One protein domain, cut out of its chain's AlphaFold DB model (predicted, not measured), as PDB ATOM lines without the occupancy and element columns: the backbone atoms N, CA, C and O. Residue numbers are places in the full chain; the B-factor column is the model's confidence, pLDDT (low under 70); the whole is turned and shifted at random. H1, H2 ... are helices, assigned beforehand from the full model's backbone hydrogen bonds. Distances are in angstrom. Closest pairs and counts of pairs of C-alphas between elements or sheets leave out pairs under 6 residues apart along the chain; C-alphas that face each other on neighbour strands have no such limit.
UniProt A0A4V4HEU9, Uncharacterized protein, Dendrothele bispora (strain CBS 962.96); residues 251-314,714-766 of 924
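This is residues 251 to 314 and 714 to 766 of the 924 residues of an uncharacterized protein of Dendrothele bispora (strain CBS 962.96) (UniProt A0A4V4HEU9). One helix, H1, forms the middle of an elongated, all-helix body, with H2 side by side with it on one side, H5 and H6 on the other, and the short H4 set crosswise to H1 and H2. H2 reaches past H1 towards one end of the long axis and H3 folds back beside its far part, while the first residues of H5 and the stretch 714 to 726 make the opposite end. The printed part has 117 residues with six named helices, H1 to H6 in order along the chain, and no named strand; a cut lies between H4 and H5. The whole is only just compact, close to loose, with a radius of gyration of the C-alphas of 15.9 A, and the C-alphas span 54 by 31 by 22 A.

H1, residues 251 to 264, is the hub, touching five other helices. H2, residues 270 to 290, touches H1 at a shallow tilt of 23 degrees and runs opposite ways, a hairpin; their closest C-alphas are those of Ala 259 and Ser 273, 5.5 A apart. H3, residues 296 to 304, forms a second helical hairpin with H2, at a shallow tilt of 13 degrees. H2 touches H3 with residues 281 to 288 alone, and the closest C-alphas, those of Lys 281 and Leu 302, are 6.1 A apart. H1 and H3 touch only at their ends, closest at the C-alphas of Thr 252 and Val 301, 6.1 A apart. H4, residues 309 to 314, touches H1 about perpendicular, at 76 degrees, with the C-alphas of Ala 259 and Val 309 closest at 7.0 A. H4 also touches H2 about perpendicular, at 83 degrees, with the C-alphas of Ala 274 and Val 309 closest at 5.4 A. H5, residues 727 to 745, touches H1 with residues 734 to 741 alone. H1 and H5 run opposite ways at a shallow tilt of 32 degrees, only just short of steep, and their closest C-alphas, those of Ala 264 and Gly 738, are 5.1 A apart. H6, residues 754 to 765, touches H1 and runs the same way at a shallow tilt of 19 degrees; the C-alphas of Val 254 and Leu 754 are closest at 6.4 A. H5 and H6 form a hairpin and only just touch, with 3 pairs of C-alphas within 8 A, the closest being those of Leu 745 and Arg 758, 6.3 A apart. H2 and H3 are each apart from both H5 and H6. In H1, H2, H3, H4, H5 and H6 every O i to N i+4 pair is within hydrogen-bond range.

H1 begins at C-alpha 251, at (-16.343, -24.862, -7.018), and is 20.0 A long from first to last C-alpha. H2, the longest helix with 21 residues, measures 30.4 A and ends at C-alpha 290, at (-29.451, -37.110, -10.178). H3 has 9 residues and H4 has 6. H5 measures 27.4 A from C-alpha 727, at (-3.786, -19.309, 24.766), to C-alpha 745. H6 measures 16.1 A and ends at C-alpha 765, at (-18.932, -10.049, 9.705).

The two C-alphas farthest apart are those of Gly 292 and Met 724, at 54.5 A. Residues 315 to 713 are not printed, and C-alphas 314 and 714 are 24.1 A apart across this cut. The links H1 to H2, H2 to H3 and H3 to H4 are tight, and H5 to H6 is short. Residues 714 to 726 hold no named element. The mean pLDDT of the printed part is 73.5; 36 residues are under 70, among them 719 to 730, 746 to 753 and 755 to 766.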
ATOM      1  N   VAL A 251     -15.409 -24.167  -7.928       74.25
ATOM      2  CA  VAL A 251     -16.343 -24.862  -7.018       74.25
ATOM      3  C   VAL A 251     -15.624 -25.399  -5.774       74.25
ATOM      4  O   VAL A 251     -16.101 -25.214  -4.657       74.25
ATOM      5  N   THR A 252     -14.446 -26.011  -5.930       78.50
ATOM      6  CA  THR A 252     -13.641 -26.488  -4.796       78.50
ATOM      7  C   THR A 252     -13.196 -25.317  -3.910       78.50
ATOM      8  O   THR A 252     -13.239 -25.432  -2.685       78.50
ATOM      9  N   LEU A 253     -12.837 -24.174  -4.505       77.81
ATOM     10  CA  LEU A 253     -12.440 -22.963  -3.778       77.81
ATOM     11  C   LEU A 253     -13.610 -22.325  -3.011       77.81
ATOM     12  O   LEU A 253     -13.423 -21.922  -1.865       77.81
ATOM     13  N   VAL A 254     -14.828 -22.311  -3.566       79.00
ATOM     14  CA  VAL A 254     -16.042 -21.861  -2.852       79.00
ATOM     15  C   VAL A 254     -16.258 -22.693  -1.584       79.00
ATOM     16  O   VAL A 254     -16.422 -22.142  -0.493       79.00
ATOM     17  N   VAL A 255     -16.183 -24.025  -1.695       81.00
ATOM     18  CA  VAL A 255     -16.320 -24.940  -0.547       81.00
ATOM     19  C   VAL A 255     -15.214 -24.713   0.491       81.00
ATOM     20  O   VAL A 255     -15.473 -24.758   1.699       81.00
ATOM     21  N   TYR A 256     -13.992 -24.415   0.042       83.69
ATOM     22  CA  TYR A 256     -12.874 -24.073   0.920       83.69
ATOM     23  C   TYR A 256     -13.143 -22.777   1.701       83.69
ATOM     24  O   TYR A 256     -12.985 -22.756   2.925       83.69
ATOM     25  N   CYS A 257     -13.602 -21.719   1.025       78.31
ATOM     26  CA  CYS A 257     -13.936 -20.440   1.649       78.31
ATOM     27  C   CYS A 257     -15.050 -20.577   2.693       78.31
ATOM     28  O   CYS A 257     -14.898 -20.059   3.798       78.31
ATOM     29  N   ILE A 258     -16.126 -21.321   2.402       81.62
ATOM     30  CA  ILE A 258     -17.233 -21.555   3.350       81.62
ATOM     31  C   ILE A 258     -16.719 -22.238   4.628       81.62
ATOM     32  O   ILE A 258     -16.967 -21.767   5.743       81.62
ATOM     33  N   ALA A 259     -15.962 -23.328   4.487       81.81
ATOM     34  CA  ALA A 259     -15.463 -24.090   5.629       81.81
ATOM     35  C   ALA A 259     -14.456 -23.299   6.483       81.81
ATOM     36  O   ALA A 259     -14.506 -23.368   7.718       81.81
ATOM     37  N   LEU A 260     -13.568 -22.527   5.845       79.88
ATOM     38  CA  LEU A 260     -12.617 -21.664   6.544       79.88
ATOM     39  C   LEU A 260     -13.283 -20.445   7.184       79.88
ATOM     40  O   LEU A 260     -12.908 -20.083   8.294       79.88
ATOM     41  N   ALA A 261     -14.291 -19.841   6.557       77.81
ATOM     42  CA  ALA A 261     -15.027 -18.725   7.143       77.81
ATOM     43  C   ALA A 261     -15.761 -19.131   8.427       77.81
ATOM     44  O   ALA A 261     -15.680 -18.437   9.443       77.81
ATOM     45  N   LEU A 262     -16.411 -20.300   8.421       76.75
ATOM     46  CA  LEU A 262     -16.996 -20.879   9.632       76.75
ATOM     47  C   LEU A 262     -15.926 -21.106  10.709       76.75
ATOM     48  O   LEU A 262     -16.134 -20.792  11.882       76.75
ATOM     49  N   ARG A 263     -14.755 -21.616  10.315       77.25
ATOM     50  CA  ARG A 263     -13.653 -21.914  11.234       77.25
ATOM     51  C   ARG A 263     -13.009 -20.660  11.841       77.25
ATOM     52  O   ARG A 263     -12.708 -20.670  13.034       77.25
ATOM     53  N   ALA A 264     -12.792 -19.619  11.037       71.31
ATOM     54  CA  ALA A 264     -12.027 -18.423  11.391       71.31
ATOM     55  C   ALA A 264     -12.887 -17.272  11.940       71.31
ATOM     56  O   ALA A 264     -12.439 -16.569  12.840       71.31
ATOM     57  N   PHE A 265     -14.115 -17.086  11.439       70.12
ATOM     58  CA  PHE A 265     -14.987 -15.962  11.819       70.12
ATOM     59  C   PHE A 265     -16.214 -16.392  12.629       70.12
ATOM     60  O   PHE A 265     -16.589 -15.705  13.576       70.12
ATOM     61  N   ALA A 266     -16.810 -17.554  12.332       66.56
ATOM     62  CA  ALA A 266     -17.926 -18.082  13.129       66.56
ATOM     63  C   ALA A 266     -17.479 -18.809  14.414       66.56
ATOM     64  O   ALA A 266     -18.327 -19.334  15.137       66.56
ATOM     65  N   ALA A 267     -16.168 -18.869  14.685       67.38
ATOM     66  CA  ALA A 267     -15.576 -19.599  15.807       67.38
ATOM     67  C   ALA A 267     -15.969 -21.097  15.849       67.38
ATOM     68  O   ALA A 267     -15.979 -21.723  16.912       67.38
ATOM     69  N   ALA A 268     -16.293 -21.694  14.693       71.75
ATOM     70  CA  ALA A 268     -16.753 -23.073  14.619       71.75
ATOM     71  C   ALA A 268     -15.666 -24.060  15.079       71.75
ATOM     72  O   ALA A 268     -14.464 -23.889  14.827       71.75
ATOM     73  N   SER A 269     -16.102 -25.131  15.747       73.56
ATOM     74  CA  SER A 269     -15.216 -26.228  16.128       73.56
ATOM     75  C   SER A 269     -14.732 -26.983  14.887       73.56
ATOM     76  O   SER A 269     -15.426 -27.042  13.872       73.56
ATOM     77  N   GLN A 270     -13.571 -27.639  14.982       75.19
ATOM     78  CA  GLN A 270     -13.059 -28.476  13.889       75.19
ATOM     79  C   GLN A 270     -14.075 -29.541  13.443       75.19
ATOM     80  O   GLN A 270     -14.177 -29.820  12.251       75.19
ATOM     81  N   ARG A 271     -14.860 -30.090  14.385       72.25
ATOM     82  CA  ARG A 271     -15.941 -31.048  14.104       72.25
ATOM     83  C   ARG A 271     -17.074 -30.414  13.294       72.25
ATOM     84  O   ARG A 271     -17.524 -31.025  12.335       72.25
ATOM     85  N   ALA A 272     -17.498 -29.196  13.636       72.81
ATOM     86  CA  ALA A 272     -18.544 -28.483  12.901       72.81
ATOM     87  C   ALA A 272     -18.093 -28.108  11.475       72.81
ATOM     88  O   ALA A 272     -18.820 -28.367  10.520       72.81
ATOM     89  N   SER A 273     -16.874 -27.583  11.307       78.31
ATOM     90  CA  SER A 273     -16.323 -27.285   9.974       78.31
ATOM     91  C   SER A 273     -16.110 -28.548   9.126       78.31
ATOM     92  O   SER A 273     -16.379 -28.529   7.928       78.31
ATOM     93  N   ALA A 274     -15.664 -29.658   9.728       77.38
ATOM     94  CA  ALA A 274     -15.524 -30.941   9.033       77.38
ATOM     95  C   ALA A 274     -16.882 -31.555   8.648       77.38
ATOM     96  O   ALA A 274     -17.010 -32.097   7.554       77.38
ATOM     97  N   PHE A 275     -17.903 -31.432   9.504       78.88
ATOM     98  CA  PHE A 275     -19.272 -31.834   9.176       78.88
ATOM     99  C   PHE A 275     -19.777 -31.087   7.937       78.88
ATOM    100  O   PHE A 275     -20.187 -31.733   6.983       78.88
ATOM    101  N   VAL A 276     -19.633 -29.756   7.890       81.75
ATOM    102  CA  VAL A 276     -20.037 -28.952   6.722       81.75
ATOM    103  C   VAL A 276     -19.299 -29.376   5.445       81.75
ATOM    104  O   VAL A 276     -19.948 -29.578   4.422       81.75
ATOM    105  N   LEU A 277     -17.978 -29.596   5.498       81.12
ATOM    106  CA  LEU A 277     -17.211 -30.114   4.350       81.12
ATOM    107  C   LEU A 277     -17.759 -31.456   3.838       81.12
ATOM    108  O   LEU A 277     -17.950 -31.627   2.633       81.12
ATOM    109  N   LYS A 278     -18.050 -32.395   4.749       82.00
ATOM    110  CA  LYS A 278     -18.605 -33.711   4.404       82.00
ATOM    111  C   LYS A 278     -20.028 -33.619   3.852       82.00
ATOM    112  O   LYS A 278     -20.325 -34.285   2.866       82.00
ATOM    113  N   THR A 279     -20.884 -32.775   4.429       80.00
ATOM    114  CA  THR A 279     -22.261 -32.565   3.959       80.00
ATOM    115  C   THR A 279     -22.293 -31.924   2.573       80.00
ATOM    116  O   THR A 279     -23.042 -32.389   1.721       80.00
ATOM    117  N   ILE A 280     -21.449 -30.920   2.306       85.19
ATOM    118  CA  ILE A 280     -21.349 -30.298   0.976       85.19
ATOM    119  C   ILE A 280     -20.834 -31.309  -0.061       85.19
ATOM    120  O   ILE A 280     -21.391 -31.398  -1.153       85.19
ATOM    121  N   LYS A 281     -19.820 -32.117   0.284       83.94
ATOM    122  CA  LYS A 281     -19.314 -33.186  -0.593       83.94
ATOM    123  C   LYS A 281     -20.402 -34.220  -0.912       83.94
ATOM    124  O   LYS A 281     -20.591 -34.553  -2.078       83.94
ATOM    125  N   LEU A 282     -21.153 -34.674   0.096       82.00
ATOM    126  CA  LEU A 282     -22.279 -35.603  -0.068       82.00
ATOM    127  C   LEU A 282     -23.396 -35.015  -0.947       82.00
ATOM    128  O   LEU A 282     -23.892 -35.697  -1.839       82.00
ATOM    129  N   PHE A 283     -23.760 -33.750  -0.728       84.56
ATOM    130  CA  PHE A 283     -24.755 -33.044  -1.539       84.56
ATOM    131  C   PHE A 283     -24.311 -32.914  -3.005       84.56
ATOM    132  O   PHE A 283     -25.103 -33.157  -3.911       84.56
ATOM    133  N   GLY A 284     -23.026 -32.628  -3.243       82.75
ATOM    134  CA  GLY A 284     -22.434 -32.627  -4.579       82.75
ATOM    135  C   GLY A 284     -22.539 -33.985  -5.281       82.75
ATOM    136  O   GLY A 284     -22.996 -34.039  -6.420       82.75
ATOM    137  N   TYR A 285     -22.206 -35.087  -4.598       82.25
ATOM    138  CA  TYR A 285     -22.406 -36.437  -5.144       82.25
ATOM    139  C   TYR A 285     -23.883 -36.734  -5.445       82.25
ATOM    140  O   TYR A 285     -24.178 -37.288  -6.502       82.25
ATOM    141  N   ALA A 286     -24.811 -36.325  -4.571       80.38
ATOM    142  CA  ALA A 286     -26.247 -36.524  -4.777       80.38
ATOM    143  C   ALA A 286     -26.775 -35.779  -6.017       80.38
ATOM    144  O   ALA A 286     -27.428 -36.393  -6.858       80.38
ATOM    145  N   LEU A 287     -26.441 -34.492  -6.182       83.06
ATOM    146  CA  LEU A 287     -26.802 -33.709  -7.375       83.06
ATOM    147  C   LEU A 287     -26.258 -34.337  -8.661       83.06
ATOM    148  O   LEU A 287     -26.949 -34.416  -9.673       83.06
ATOM    149  N   VAL A 288     -25.015 -34.804  -8.616       86.31
ATOM    150  CA  VAL A 288     -24.348 -35.386  -9.778       86.31
ATOM    151  C   VAL A 288     -24.899 -36.782 -10.111       86.31
ATOM    152  O   VAL A 288     -25.006 -37.129 -11.282       86.31
ATOM    153  N   HIS A 289     -25.343 -37.565  -9.122       82.38
ATOM    154  CA  HIS A 289     -26.078 -38.816  -9.363       82.38
ATOM    155  C   HIS A 289     -27.478 -38.578  -9.950       82.38
ATOM    156  O   HIS A 289     -27.886 -39.326 -10.836       82.38
ATOM    157  N   LEU A 290     -28.186 -37.515  -9.542       81.50
ATOM    158  CA  LEU A 290     -29.451 -37.110 -10.178       81.50
ATOM    159  C   LEU A 290     -29.271 -36.738 -11.662       81.50
ATOM    160  O   LEU A 290     -30.186 -36.936 -12.454       81.50
ATOM    161  N   ALA A 291     -28.085 -36.256 -12.046       78.69
ATOM    162  CA  ALA A 291     -27.718 -35.937 -13.428       78.69
ATOM    163  C   ALA A 291     -27.164 -37.135 -14.239       78.69
ATOM    164  O   ALA A 291     -26.648 -36.936 -15.337       78.69
ATOM    165  N   GLY A 292     -27.254 -38.369 -13.721       81.56
ATOM    166  CA  GLY A 292     -26.784 -39.585 -14.406       81.56
ATOM    167  C   GLY A 292     -25.395 -40.089 -13.990       81.56
ATOM    168  O   GLY A 292     -24.909 -41.058 -14.566       81.56
ATOM    169  N   GLY A 293     -24.770 -39.481 -12.977       79.38
ATOM    170  CA  GLY A 293     -23.482 -39.900 -12.416       79.38
ATOM    171  C   GLY A 293     -22.320 -38.944 -12.735       79.38
ATOM    172  O   GLY A 293     -22.431 -38.087 -13.612       79.38
ATOM    173  N   PRO A 294     -21.196 -39.048 -12.001       84.88
ATOM    174  CA  PRO A 294     -20.083 -38.113 -12.124       84.88
ATOM    175  C   PRO A 294     -19.275 -38.319 -13.398       84.88
ATOM    176  O   PRO A 294     -18.703 -39.382 -13.635       84.88
ATOM    177  N   ASN A 295     -19.146 -37.249 -14.182       86.12
ATOM    178  CA  ASN A 295     -18.119 -37.186 -15.213       86.12
ATOM    179  C   ASN A 295     -16.720 -37.017 -14.583       86.12
ATOM    180  O   ASN A 295     -16.569 -36.584 -13.438       86.12
ATOM    181  N   THR A 296     -15.671 -37.317 -15.352       83.19
ATOM    182  CA  THR A 296     -14.272 -37.318 -14.886       83.19
ATOM    183  C   THR A 296     -13.819 -35.990 -14.263       83.19
ATOM    184  O   THR A 296     -12.928 -35.976 -13.414       83.19
ATOM    185  N   THR A 297     -14.415 -34.864 -14.664       77.62
ATOM    186  CA  THR A 297     -14.119 -33.541 -14.096       77.62
ATOM    187  C   THR A 297     -14.850 -33.337 -12.769       77.62
ATOM    188  O   THR A 297     -14.227 -32.932 -11.792       77.62
ATOM    189  N   GLN A 298     -16.139 -33.680 -12.694       81.25
ATOM    190  CA  GLN A 298     -16.926 -33.633 -11.456       81.25
ATOM    191  C   GLN A 298     -16.325 -34.534 -10.371       81.25
ATOM    192  O   GLN A 298     -16.187 -34.094  -9.230       81.25
ATOM    193  N   GLU A 299     -15.877 -35.741 -10.725       83.31
ATOM    194  CA  GLU A 299     -15.230 -36.652  -9.774       83.31
ATOM    195  C   GLU A 299     -13.921 -36.064  -9.224       83.31
ATOM    196  O   GLU A 299     -13.675 -36.100  -8.018       83.31
ATOM    197  N   LYS A 300     -13.103 -35.422 -10.071       78.69
ATOM    198  CA  LYS A 300     -11.899 -34.686  -9.632       78.69
ATOM    199  C   LYS A 300     -12.238 -33.512  -8.702       78.69
ATOM    200  O   LYS A 300     -11.546 -33.304  -7.708       78.69
ATOM    201  N   VAL A 301     -13.309 -32.767  -8.983       79.50
ATOM    202  CA  VAL A 301     -13.761 -31.630  -8.156       79.50
ATOM    203  C   VAL A 301     -14.268 -32.086  -6.783       79.50
ATOM    204  O   VAL A 301     -13.902 -31.483  -5.771       79.50
ATOM    205  N   LEU A 302     -15.074 -33.152  -6.728       79.31
ATOM    206  CA  LEU A 302     -15.641 -33.687  -5.486       79.31
ATOM    207  C   LEU A 302     -14.590 -34.420  -4.641       79.31
ATOM    208  O   LEU A 302     -14.516 -34.208  -3.426       79.31
ATOM    209  N   SER A 303     -13.724 -35.224  -5.263       80.00
ATOM    210  CA  SER A 303     -12.620 -35.904  -4.569       80.00
ATOM    211  C   SER A 303     -11.594 -34.923  -3.986       80.00
ATOM    212  O   SER A 303     -11.094 -35.162  -2.884       80.00
ATOM    213  N   ALA A 304     -11.354 -33.774  -4.635       79.19
ATOM    214  CA  ALA A 304     -10.466 -32.728  -4.123       79.19
ATOM    215  C   ALA A 304     -10.921 -32.122  -2.777       79.19
ATOM    216  O   ALA A 304     -10.063 -31.677  -1.999       79.19
ATOM    217  N   ILE A 305     -12.228 -32.127  -2.473       80.50
ATOM    218  CA  ILE A 305     -12.783 -31.599  -1.215       80.50
ATOM    219  C   ILE A 305     -12.298 -32.462  -0.029       80.50
ATOM    220  O   ILE A 305     -12.608 -33.660   0.029       80.50
ATOM    221  N   PRO A 306     -11.542 -31.882   0.931       78.56
ATOM    222  CA  PRO A 306     -10.981 -32.612   2.060       78.56
ATOM    223  C   PRO A 306     -12.037 -32.907   3.128       78.56
ATOM    224  O   PRO A 306     -12.920 -32.104   3.407       78.56
ATOM    225  N   GLU A 307     -11.877 -34.038   3.808       76.94
ATOM    226  CA  GLU A 307     -12.781 -34.477   4.878       76.94
ATOM    227  C   GLU A 307     -12.565 -33.800   6.237       76.94
ATOM    228  O   GLU A 307     -13.365 -33.985   7.156       76.94
ATOM    229  N   SER A 308     -11.483 -33.034   6.396       78.25
ATOM    230  CA  SER A 308     -11.194 -32.301   7.626       78.25
ATOM    231  C   SER A 308     -10.749 -30.874   7.339       78.25
ATOM    232  O   SER A 308      -9.994 -30.605   6.400       78.25
ATOM    233  N   VAL A 309     -11.163 -29.954   8.212       77.81
ATOM    234  CA  VAL A 309     -10.731 -28.553   8.142       77.81
ATOM    235  C   VAL A 309      -9.224 -28.402   8.393       77.81
ATOM    236  O   VAL A 309      -8.617 -27.475   7.881       77.81
ATOM    237  N   VAL A 310      -8.583 -29.340   9.100       73.06
ATOM    238  CA  VAL A 310      -7.122 -29.330   9.312       73.06
ATOM    239  C   VAL A 310      -6.372 -29.660   8.018       73.06
ATOM    240  O   VAL A 310      -5.381 -29.007   7.702       73.06
ATOM    241  N   ALA A 311      -6.857 -30.627   7.232       73.88
ATOM    242  CA  ALA A 311      -6.305 -30.894   5.904       73.88
ATOM    243  C   ALA A 311      -6.515 -29.700   4.957       73.88
ATOM    244  O   ALA A 311      -5.627 -29.389   4.168       73.88
ATOM    245  N   LEU A 312      -7.642 -28.991   5.075       75.88
ATOM    246  CA  LEU A 312      -7.896 -27.751   4.343       75.88
ATOM    247  C   LEU A 312      -6.947 -26.608   4.754       75.88
ATOM    248  O   LEU A 312      -6.328 -25.993   3.891       75.88
ATOM    249  N   GLU A 313      -6.783 -26.364   6.059       72.88
ATOM    250  CA  GLU A 313      -5.838 -25.375   6.598       72.88
ATOM    251  C   GLU A 313      -4.403 -25.661   6.109       72.88
ATOM    252  O   GLU A 313      -3.693 -24.734   5.726       72.88
ATOM    253  N   ARG A 314      -3.985 -26.936   6.035       73.06
ATOM    254  CA  ARG A 314      -2.690 -27.339   5.448       73.06
ATOM    255  C   ARG A 314      -2.630 -27.111   3.931       73.06
ATOM    256  O   ARG A 314      -1.679 -26.497   3.465       73.06
ATOM    257  N   GLN A 714     -12.882  -8.843  19.626       67.81
ATOM    258  CA  GLN A 714     -12.776  -9.875  18.587       67.81
ATOM    259  C   GLN A 714     -11.853 -11.021  19.028       67.81
ATOM    260  O   GLN A 714     -12.226 -12.187  18.908       67.81
ATOM    261  N   LEU A 715     -10.686 -10.705  19.601       73.12
ATOM    262  CA  LEU A 715      -9.721 -11.693  20.098       73.12
ATOM    263  C   LEU A 715     -10.281 -12.510  21.276       73.12
ATOM    264  O   LEU A 715     -10.042 -13.712  21.354       73.12
ATOM    265  N   GLN A 716     -11.082 -11.897  22.155       70.19
ATOM    266  CA  GLN A 716     -11.819 -12.594  23.222       70.19
ATOM    267  C   GLN A 716     -12.885 -13.568  22.690       70.19
ATOM    268  O   GLN A 716     -13.237 -14.520  23.382       70.19
ATOM    269  N   GLY A 717     -13.393 -13.349  21.473       67.94
ATOM    270  CA  GLY A 717     -14.337 -14.249  20.806       67.94
ATOM    271  C   GLY A 717     -13.699 -15.514  20.218       67.94
ATOM    272  O   GLY A 717     -14.423 -16.427  19.820       67.94
ATOM    273  N   ILE A 718     -12.365 -15.592  20.159       72.06
ATOM    274  CA  ILE A 718     -11.649 -16.755  19.627       72.06
ATOM    275  C   ILE A 718     -11.725 -17.914  20.640       72.06
ATOM    276  O   ILE A 718     -11.354 -17.733  21.802       72.06
ATOM    277  N   PRO A 719     -12.145 -19.131  20.235       66.12
ATOM    278  CA  PRO A 719     -12.107 -20.297  21.108       66.12
ATOM    279  C   PRO A 719     -10.667 -20.626  21.500       66.12
ATOM    280  O   PRO A 719      -9.832 -20.914  20.642       66.12
ATOM    281  N   THR A 720     -10.391 -20.634  22.800       69.38
ATOM    282  CA  THR A 720      -9.094 -21.046  23.345       69.38
ATOM    283  C   THR A 720      -9.251 -22.288  24.210       69.38
ATOM    284  O   THR A 720     -10.337 -22.597  24.699       69.38
ATOM    285  N   ASN A 721      -8.152 -23.006  24.422       64.25
ATOM    286  CA  ASN A 721      -8.099 -24.141  25.341       64.25
ATOM    287  C   ASN A 721      -7.972 -23.721  26.823       64.25
ATOM    288  O   ASN A 721      -7.813 -24.582  27.684       64.25
ATOM    289  N   ASN A 722      -8.035 -22.412  27.116       67.88
ATOM    290  CA  ASN A 722      -7.857 -21.799  28.438       67.88
ATOM    291  C   ASN A 722      -6.534 -22.147  29.158       67.88
ATOM    292  O   ASN A 722      -6.433 -21.966  30.372       67.88
ATOM    293  N   ARG A 723      -5.503 -22.600  28.434       66.38
ATOM    294  CA  ARG A 723      -4.171 -22.869  28.994       66.38
ATOM    295  C   ARG A 723      -3.264 -21.653  28.826       66.38
ATOM    296  O   ARG A 723      -2.910 -21.287  27.709       66.38
ATOM    297  N   MET A 724      -2.886 -21.025  29.936       56.56
ATOM    298  CA  MET A 724      -1.926 -19.913  29.941       56.56
ATOM    299  C   MET A 724      -0.588 -20.351  29.327       56.56
ATOM    300  O   MET A 724      -0.074 -21.406  29.692       56.56
ATOM    301  N   GLY A 725      -0.034 -19.562  28.403       58.84
ATOM    302  CA  GLY A 725       1.159 -19.900  27.617       58.84
ATOM    303  C   GLY A 725       0.846 -20.549  26.260       58.84
ATOM    304  O   GLY A 725       1.615 -20.388  25.316       58.84
ATOM    305  N   GLU A 726      -0.296 -21.236  26.128       64.19
ATOM    306  CA  GLU A 726      -0.801 -21.768  24.848       64.19
ATOM    307  C   GLU A 726      -1.895 -20.871  24.238       64.19
ATOM    308  O   GLU A 726      -2.077 -20.804  23.017       64.19
ATOM    309  N   LYS A 727      -2.651 -20.180  25.099       66.75
ATOM    310  CA  LYS A 727      -3.786 -19.309  24.766       66.75
ATOM    311  C   LYS A 727      -3.375 -18.192  23.810       66.75
ATOM    312  O   LYS A 727      -4.084 -17.914  22.848       66.75
ATOM    313  N   GLU A 728      -2.227 -17.583  24.061       68.38
ATOM    314  CA  GLU A 728      -1.661 -16.462  23.315       68.38
ATOM    315  C   GLU A 728      -1.347 -16.887  21.880       68.38
ATOM    316  O   GLU A 728      -1.809 -16.265  20.924       68.38
ATOM    317  N   GLN A 729      -0.645 -18.014  21.733       67.44
ATOM    318  CA  GLN A 729      -0.336 -18.614  20.438       67.44
ATOM    319  C   GLN A 729      -1.614 -19.058  19.706       67.44
ATOM    320  O   GLN A 729      -1.731 -18.854  18.500       67.44
ATOM    321  N   THR A 730      -2.599 -19.604  20.427       69.06
ATOM    322  CA  THR A 730      -3.896 -20.028  19.865       69.06
ATOM    323  C   THR A 730      -4.699 -18.844  19.315       69.06
ATOM    324  O   THR A 730      -5.234 -18.928  18.205       69.06
ATOM    325  N   ILE A 731      -4.764 -17.736  20.063       71.31
ATOM    326  CA  ILE A 731      -5.395 -16.476  19.643       71.31
ATOM    327  C   ILE A 731      -4.681 -15.929  18.404       71.31
ATOM    328  O   ILE A 731      -5.329 -15.674  17.389       71.31
ATOM    329  N   LEU A 732      -3.351 -15.825  18.463       71.69
ATOM    330  CA  LEU A 732      -2.515 -15.285  17.394       71.69
ATOM    331  C   LEU A 732      -2.665 -16.085  16.091       71.69
ATOM    332  O   LEU A 732      -2.981 -15.514  15.051       71.69
ATOM    333  N   GLN A 733      -2.521 -17.411  16.146       72.25
ATOM    334  CA  GLN A 733      -2.683 -18.284  14.977       72.25
ATOM    335  C   GLN A 733      -4.102 -18.219  14.401       72.25
ATOM    336  O   GLN A 733      -4.270 -18.190  13.184       72.25
ATOM    337  N   SER A 734      -5.136 -18.183  15.247       73.38
ATOM    338  CA  SER A 734      -6.529 -18.099  14.781       73.38
ATOM    339  C   SER A 734      -6.823 -16.754  14.111       73.38
ATOM    340  O   SER A 734      -7.480 -16.720  13.071       73.38
ATOM    341  N   PHE A 735      -6.277 -15.659  14.651       74.62
ATOM    342  CA  PHE A 735      -6.349 -14.336  14.038       74.62
ATOM    343  C   PHE A 735      -5.627 -14.304  12.681       74.62
ATOM    344  O   PHE A 735      -6.229 -13.897  11.687       74.62
ATOM    345  N   TYR A 736      -4.397 -14.830  12.595       71.94
ATOM    346  CA  TYR A 736      -3.656 -14.931  11.329       71.94
ATOM    347  C   TYR A 736      -4.389 -15.752  10.270       71.94
ATOM    348  O   TYR A 736      -4.454 -15.323   9.122       71.94
ATOM    349  N   LYS A 737      -5.004 -16.886  10.632       72.06
ATOM    350  CA  LYS A 737      -5.830 -17.683   9.706       72.06
ATOM    351  C   LYS A 737      -6.975 -16.860   9.113       72.06
ATOM    352  O   LYS A 737      -7.214 -16.928   7.909       72.06
ATOM    353  N   GLY A 738      -7.639 -16.052   9.943       72.38
ATOM    354  CA  GLY A 738      -8.646 -15.094   9.494       72.38
ATOM    355  C   GLY A 738      -8.070 -14.055   8.530       72.38
ATOM    356  O   GLY A 738      -8.589 -13.903   7.428       72.38
ATOM    357  N   VAL A 739      -6.982 -13.376   8.911       70.12
ATOM    358  CA  VAL A 739      -6.327 -12.329   8.101       70.12
ATOM    359  C   VAL A 739      -5.827 -12.862   6.754       70.12
ATOM    360  O   VAL A 739      -6.077 -12.228   5.731       70.12
ATOM    361  N   SER A 740      -5.193 -14.035   6.714       70.19
ATOM    362  CA  SER A 740      -4.720 -14.656   5.468       70.19
ATOM    363  C   SER A 740      -5.869 -15.011   4.521       70.19
ATOM    364  O   SER A 740      -5.760 -14.767   3.319       70.19
ATOM    365  N   LEU A 741      -6.997 -15.507   5.048       73.69
ATOM    366  CA  LEU A 741      -8.216 -15.711   4.257       73.69
ATOM    367  C   LEU A 741      -8.768 -14.382   3.714       73.69
ATOM    368  O   LEU A 741      -9.129 -14.323   2.541       73.69
ATOM    369  N   ARG A 742      -8.780 -13.304   4.521       71.62
ATOM    370  CA  ARG A 742      -9.176 -11.962   4.042       71.62
ATOM    371  C   ARG A 742      -8.285 -11.503   2.893       71.62
ATOM    372  O   ARG A 742      -8.792 -11.091   1.857       71.62
ATOM    373  N   ARG A 743      -6.964 -11.606   3.067       70.44
ATOM    374  CA  ARG A 743      -5.977 -11.165   2.074       70.44
ATOM    375  C   ARG A 743      -6.137 -11.904   0.748       70.44
ATOM    376  O   ARG A 743      -6.035 -11.263  -0.287       70.44
ATOM    377  N   TRP A 744      -6.410 -13.212   0.761       73.44
ATOM    378  CA  TRP A 744      -6.661 -13.969  -0.472       73.44
ATOM    379  C   TRP A 744      -7.921 -13.495  -1.208       73.44
ATOM    380  O   TRP A 744      -7.844 -13.237  -2.406       73.44
ATOM    381  N   LEU A 745      -9.042 -13.309  -0.501       70.81
ATOM    382  CA  LEU A 745     -10.307 -12.826  -1.087       70.81
ATOM    383  C   LEU A 745     -10.232 -11.395  -1.656       70.81
ATOM    384  O   LEU A 745     -11.133 -10.978  -2.378       70.81
ATOM    385  N   LEU A 746      -9.181 -10.643  -1.319       68.94
ATOM    386  CA  LEU A 746      -8.923  -9.282  -1.799       68.94
ATOM    387  C   LEU A 746      -7.861  -9.213  -2.914       68.94
ATOM    388  O   LEU A 746      -7.550  -8.117  -3.373       68.94
ATOM    389  N   ARG A 747      -7.275 -10.340  -3.350       67.12
ATOM    390  CA  ARG A 747      -6.297 -10.340  -4.454       67.12
ATOM    391  C   ARG A 747      -6.986 -10.116  -5.814       67.12
ATOM    392  O   ARG A 747      -8.080 -10.640  -6.020       67.12
ATOM    393  N   PRO A 748      -6.334  -9.433  -6.777       62.62
ATOM    394  CA  PRO A 748      -6.890  -9.222  -8.118       62.62
ATOM    395  C   PRO A 748      -7.010 -10.513  -8.948       62.62
ATOM    396  O   PRO A 748      -7.827 -10.568  -9.858       62.62
ATOM    397  N   ASP A 749      -6.244 -11.561  -8.623       62.59
ATOM    398  CA  ASP A 749      -6.339 -12.887  -9.251       62.59
ATOM    399  C   ASP A 749      -7.374 -13.811  -8.577       62.59
ATOM    400  O   ASP A 749      -7.429 -15.004  -8.875       62.59
ATOM    401  N   CYS A 750      -8.196 -13.303  -7.653       66.94
ATOM    402  CA  CYS A 750      -9.268 -14.076  -7.027       66.94
ATOM    403  C   CYS A 750     -10.389 -14.384  -8.051       66.94
ATOM    404  O   CYS A 750     -10.917 -13.445  -8.655       66.94
ATOM    405  N   PRO A 751     -10.793 -15.658  -8.252       69.94
ATOM    406  CA  PRO A 751     -11.848 -16.026  -9.198       69.94
ATOM    407  C   PRO A 751     -13.141 -15.218  -8.993       69.94
ATOM    408  O   PRO A 751     -13.602 -15.118  -7.850       69.94
ATOM    409  N   PRO A 752     -13.787 -14.693 -10.057       69.38
ATOM    410  CA  PRO A 752     -14.922 -13.779  -9.919       69.38
ATOM    411  C   PRO A 752     -16.076 -14.304  -9.055       69.38
ATOM    412  O   PRO A 752     -16.692 -13.527  -8.329       69.38
ATOM    413  N   MET A 753     -16.330 -15.618  -9.069       66.56
ATOM    414  CA  MET A 753     -17.358 -16.265  -8.244       66.56
ATOM    415  C   MET A 753     -17.077 -16.171  -6.728       66.56
ATOM    416  O   MET A 753     -18.013 -16.171  -5.927       66.56
ATOM    417  N   LEU A 754     -15.816 -16.025  -6.302       71.25
ATOM    418  CA  LEU A 754     -15.464 -15.820  -4.891       71.25
ATOM    419  C   LEU A 754     -15.775 -14.404  -4.389       71.25
ATOM    420  O   LEU A 754     -15.875 -14.229  -3.173       71.25
ATOM    421  N   ASN A 755     -16.027 -13.427  -5.271       68.31
ATOM    422  CA  ASN A 755     -16.544 -12.117  -4.854       68.31
ATOM    423  C   ASN A 755     -17.894 -12.252  -4.135       68.31
ATOM    424  O   ASN A 755     -18.112 -11.574  -3.143       68.31
ATOM    425  N   ILE A 756     -18.754 -13.190  -4.552       68.75
ATOM    426  CA  ILE A 756     -20.028 -13.470  -3.871       68.75
ATOM    427  C   ILE A 756     -19.764 -13.954  -2.437       68.75
ATOM    428  O   ILE A 756     -20.413 -13.518  -1.489       68.75
ATOM    429  N   VAL A 757     -18.771 -14.833  -2.256       67.06
ATOM    430  CA  VAL A 757     -18.398 -15.336  -0.926       67.06
ATOM    431  C   VAL A 757     -17.788 -14.224  -0.074       67.06
ATOM    432  O   VAL A 757     -18.138 -14.124   1.098       67.06
ATOM    433  N   ARG A 758     -16.933 -13.364  -0.647       69.19
ATOM    434  CA  ARG A 758     -16.455 -12.140   0.012       69.19
ATOM    435  C   ARG A 758     -17.643 -11.293   0.463       69.19
ATOM    436  O   ARG A 758     -17.779 -11.070   1.655       69.19
ATOM    437  N   ASP A 759     -18.551 -10.925  -0.434       64.25
ATOM    438  CA  ASP A 759     -19.669 -10.021  -0.144       64.25
ATOM    439  C   ASP A 759     -20.619 -10.580   0.941       64.25
ATOM    440  O   ASP A 759     -21.111  -9.837   1.795       64.25
ATOM    441  N   ILE A 760     -20.803 -11.907   0.998       66.44
ATOM    442  CA  ILE A 760     -21.512 -12.592   2.096       66.44
ATOM    443  C   ILE A 760     -20.749 -12.472   3.428       66.44
ATOM    444  O   ILE A 760     -21.365 -12.267   4.477       66.44
ATOM    445  N   LEU A 761     -19.416 -12.582   3.427       64.38
ATOM    446  CA  LEU A 761     -18.590 -12.370   4.625       64.38
ATOM    447  C   LEU A 761     -18.558 -10.894   5.047       64.38
ATOM    448  O   LEU A 761     -18.628 -10.613   6.246       64.38
ATOM    449  N   ASP A 762     -18.543  -9.968   4.091       63.50
ATOM    450  CA  ASP A 762     -18.718  -8.526   4.274       63.50
ATOM    451  C   ASP A 762     -20.024  -8.206   4.985       63.50
ATOM    452  O   ASP A 762     -20.008  -7.496   5.995       63.50
ATOM    453  N   GLN A 763     -21.128  -8.799   4.540       56.59
ATOM    454  CA  GLN A 763     -22.433  -8.623   5.164       56.59
ATOM    455  C   GLN A 763     -22.530  -9.299   6.544       56.59
ATOM    456  O   GLN A 763     -23.077  -8.708   7.477       56.59
ATOM    457  N   ALA A 764     -21.997 -10.515   6.704       53.94
ATOM    458  CA  ALA A 764     -22.136 -11.302   7.935       53.94
ATOM    459  C   ALA A 764     -21.186 -10.877   9.072       53.94
ATOM    460  O   ALA A 764     -21.530 -11.030  10.246       53.94
ATOM    461  N   TYR A 765     -19.996 -10.365   8.741       55.78
ATOM    462  CA  TYR A 765     -18.932 -10.049   9.705       55.78
ATOM    463  C   TYR A 765     -18.456  -8.588   9.659       55.78
ATOM    464  O   TYR A 765     -17.518  -8.244  10.379       55.78
ATOM    465  N   GLY A 766     -19.087  -7.723   8.854       47.88
ATOM    466  CA  GLY A 766     -18.707  -6.309   8.730       47.88
ATOM    467  C   GLY A 766     -17.352  -6.122   8.042       47.88
ATOM    468  O   GLY A 766     -16.562  -5.278   8.447       47.88
TER     469      GLY A 766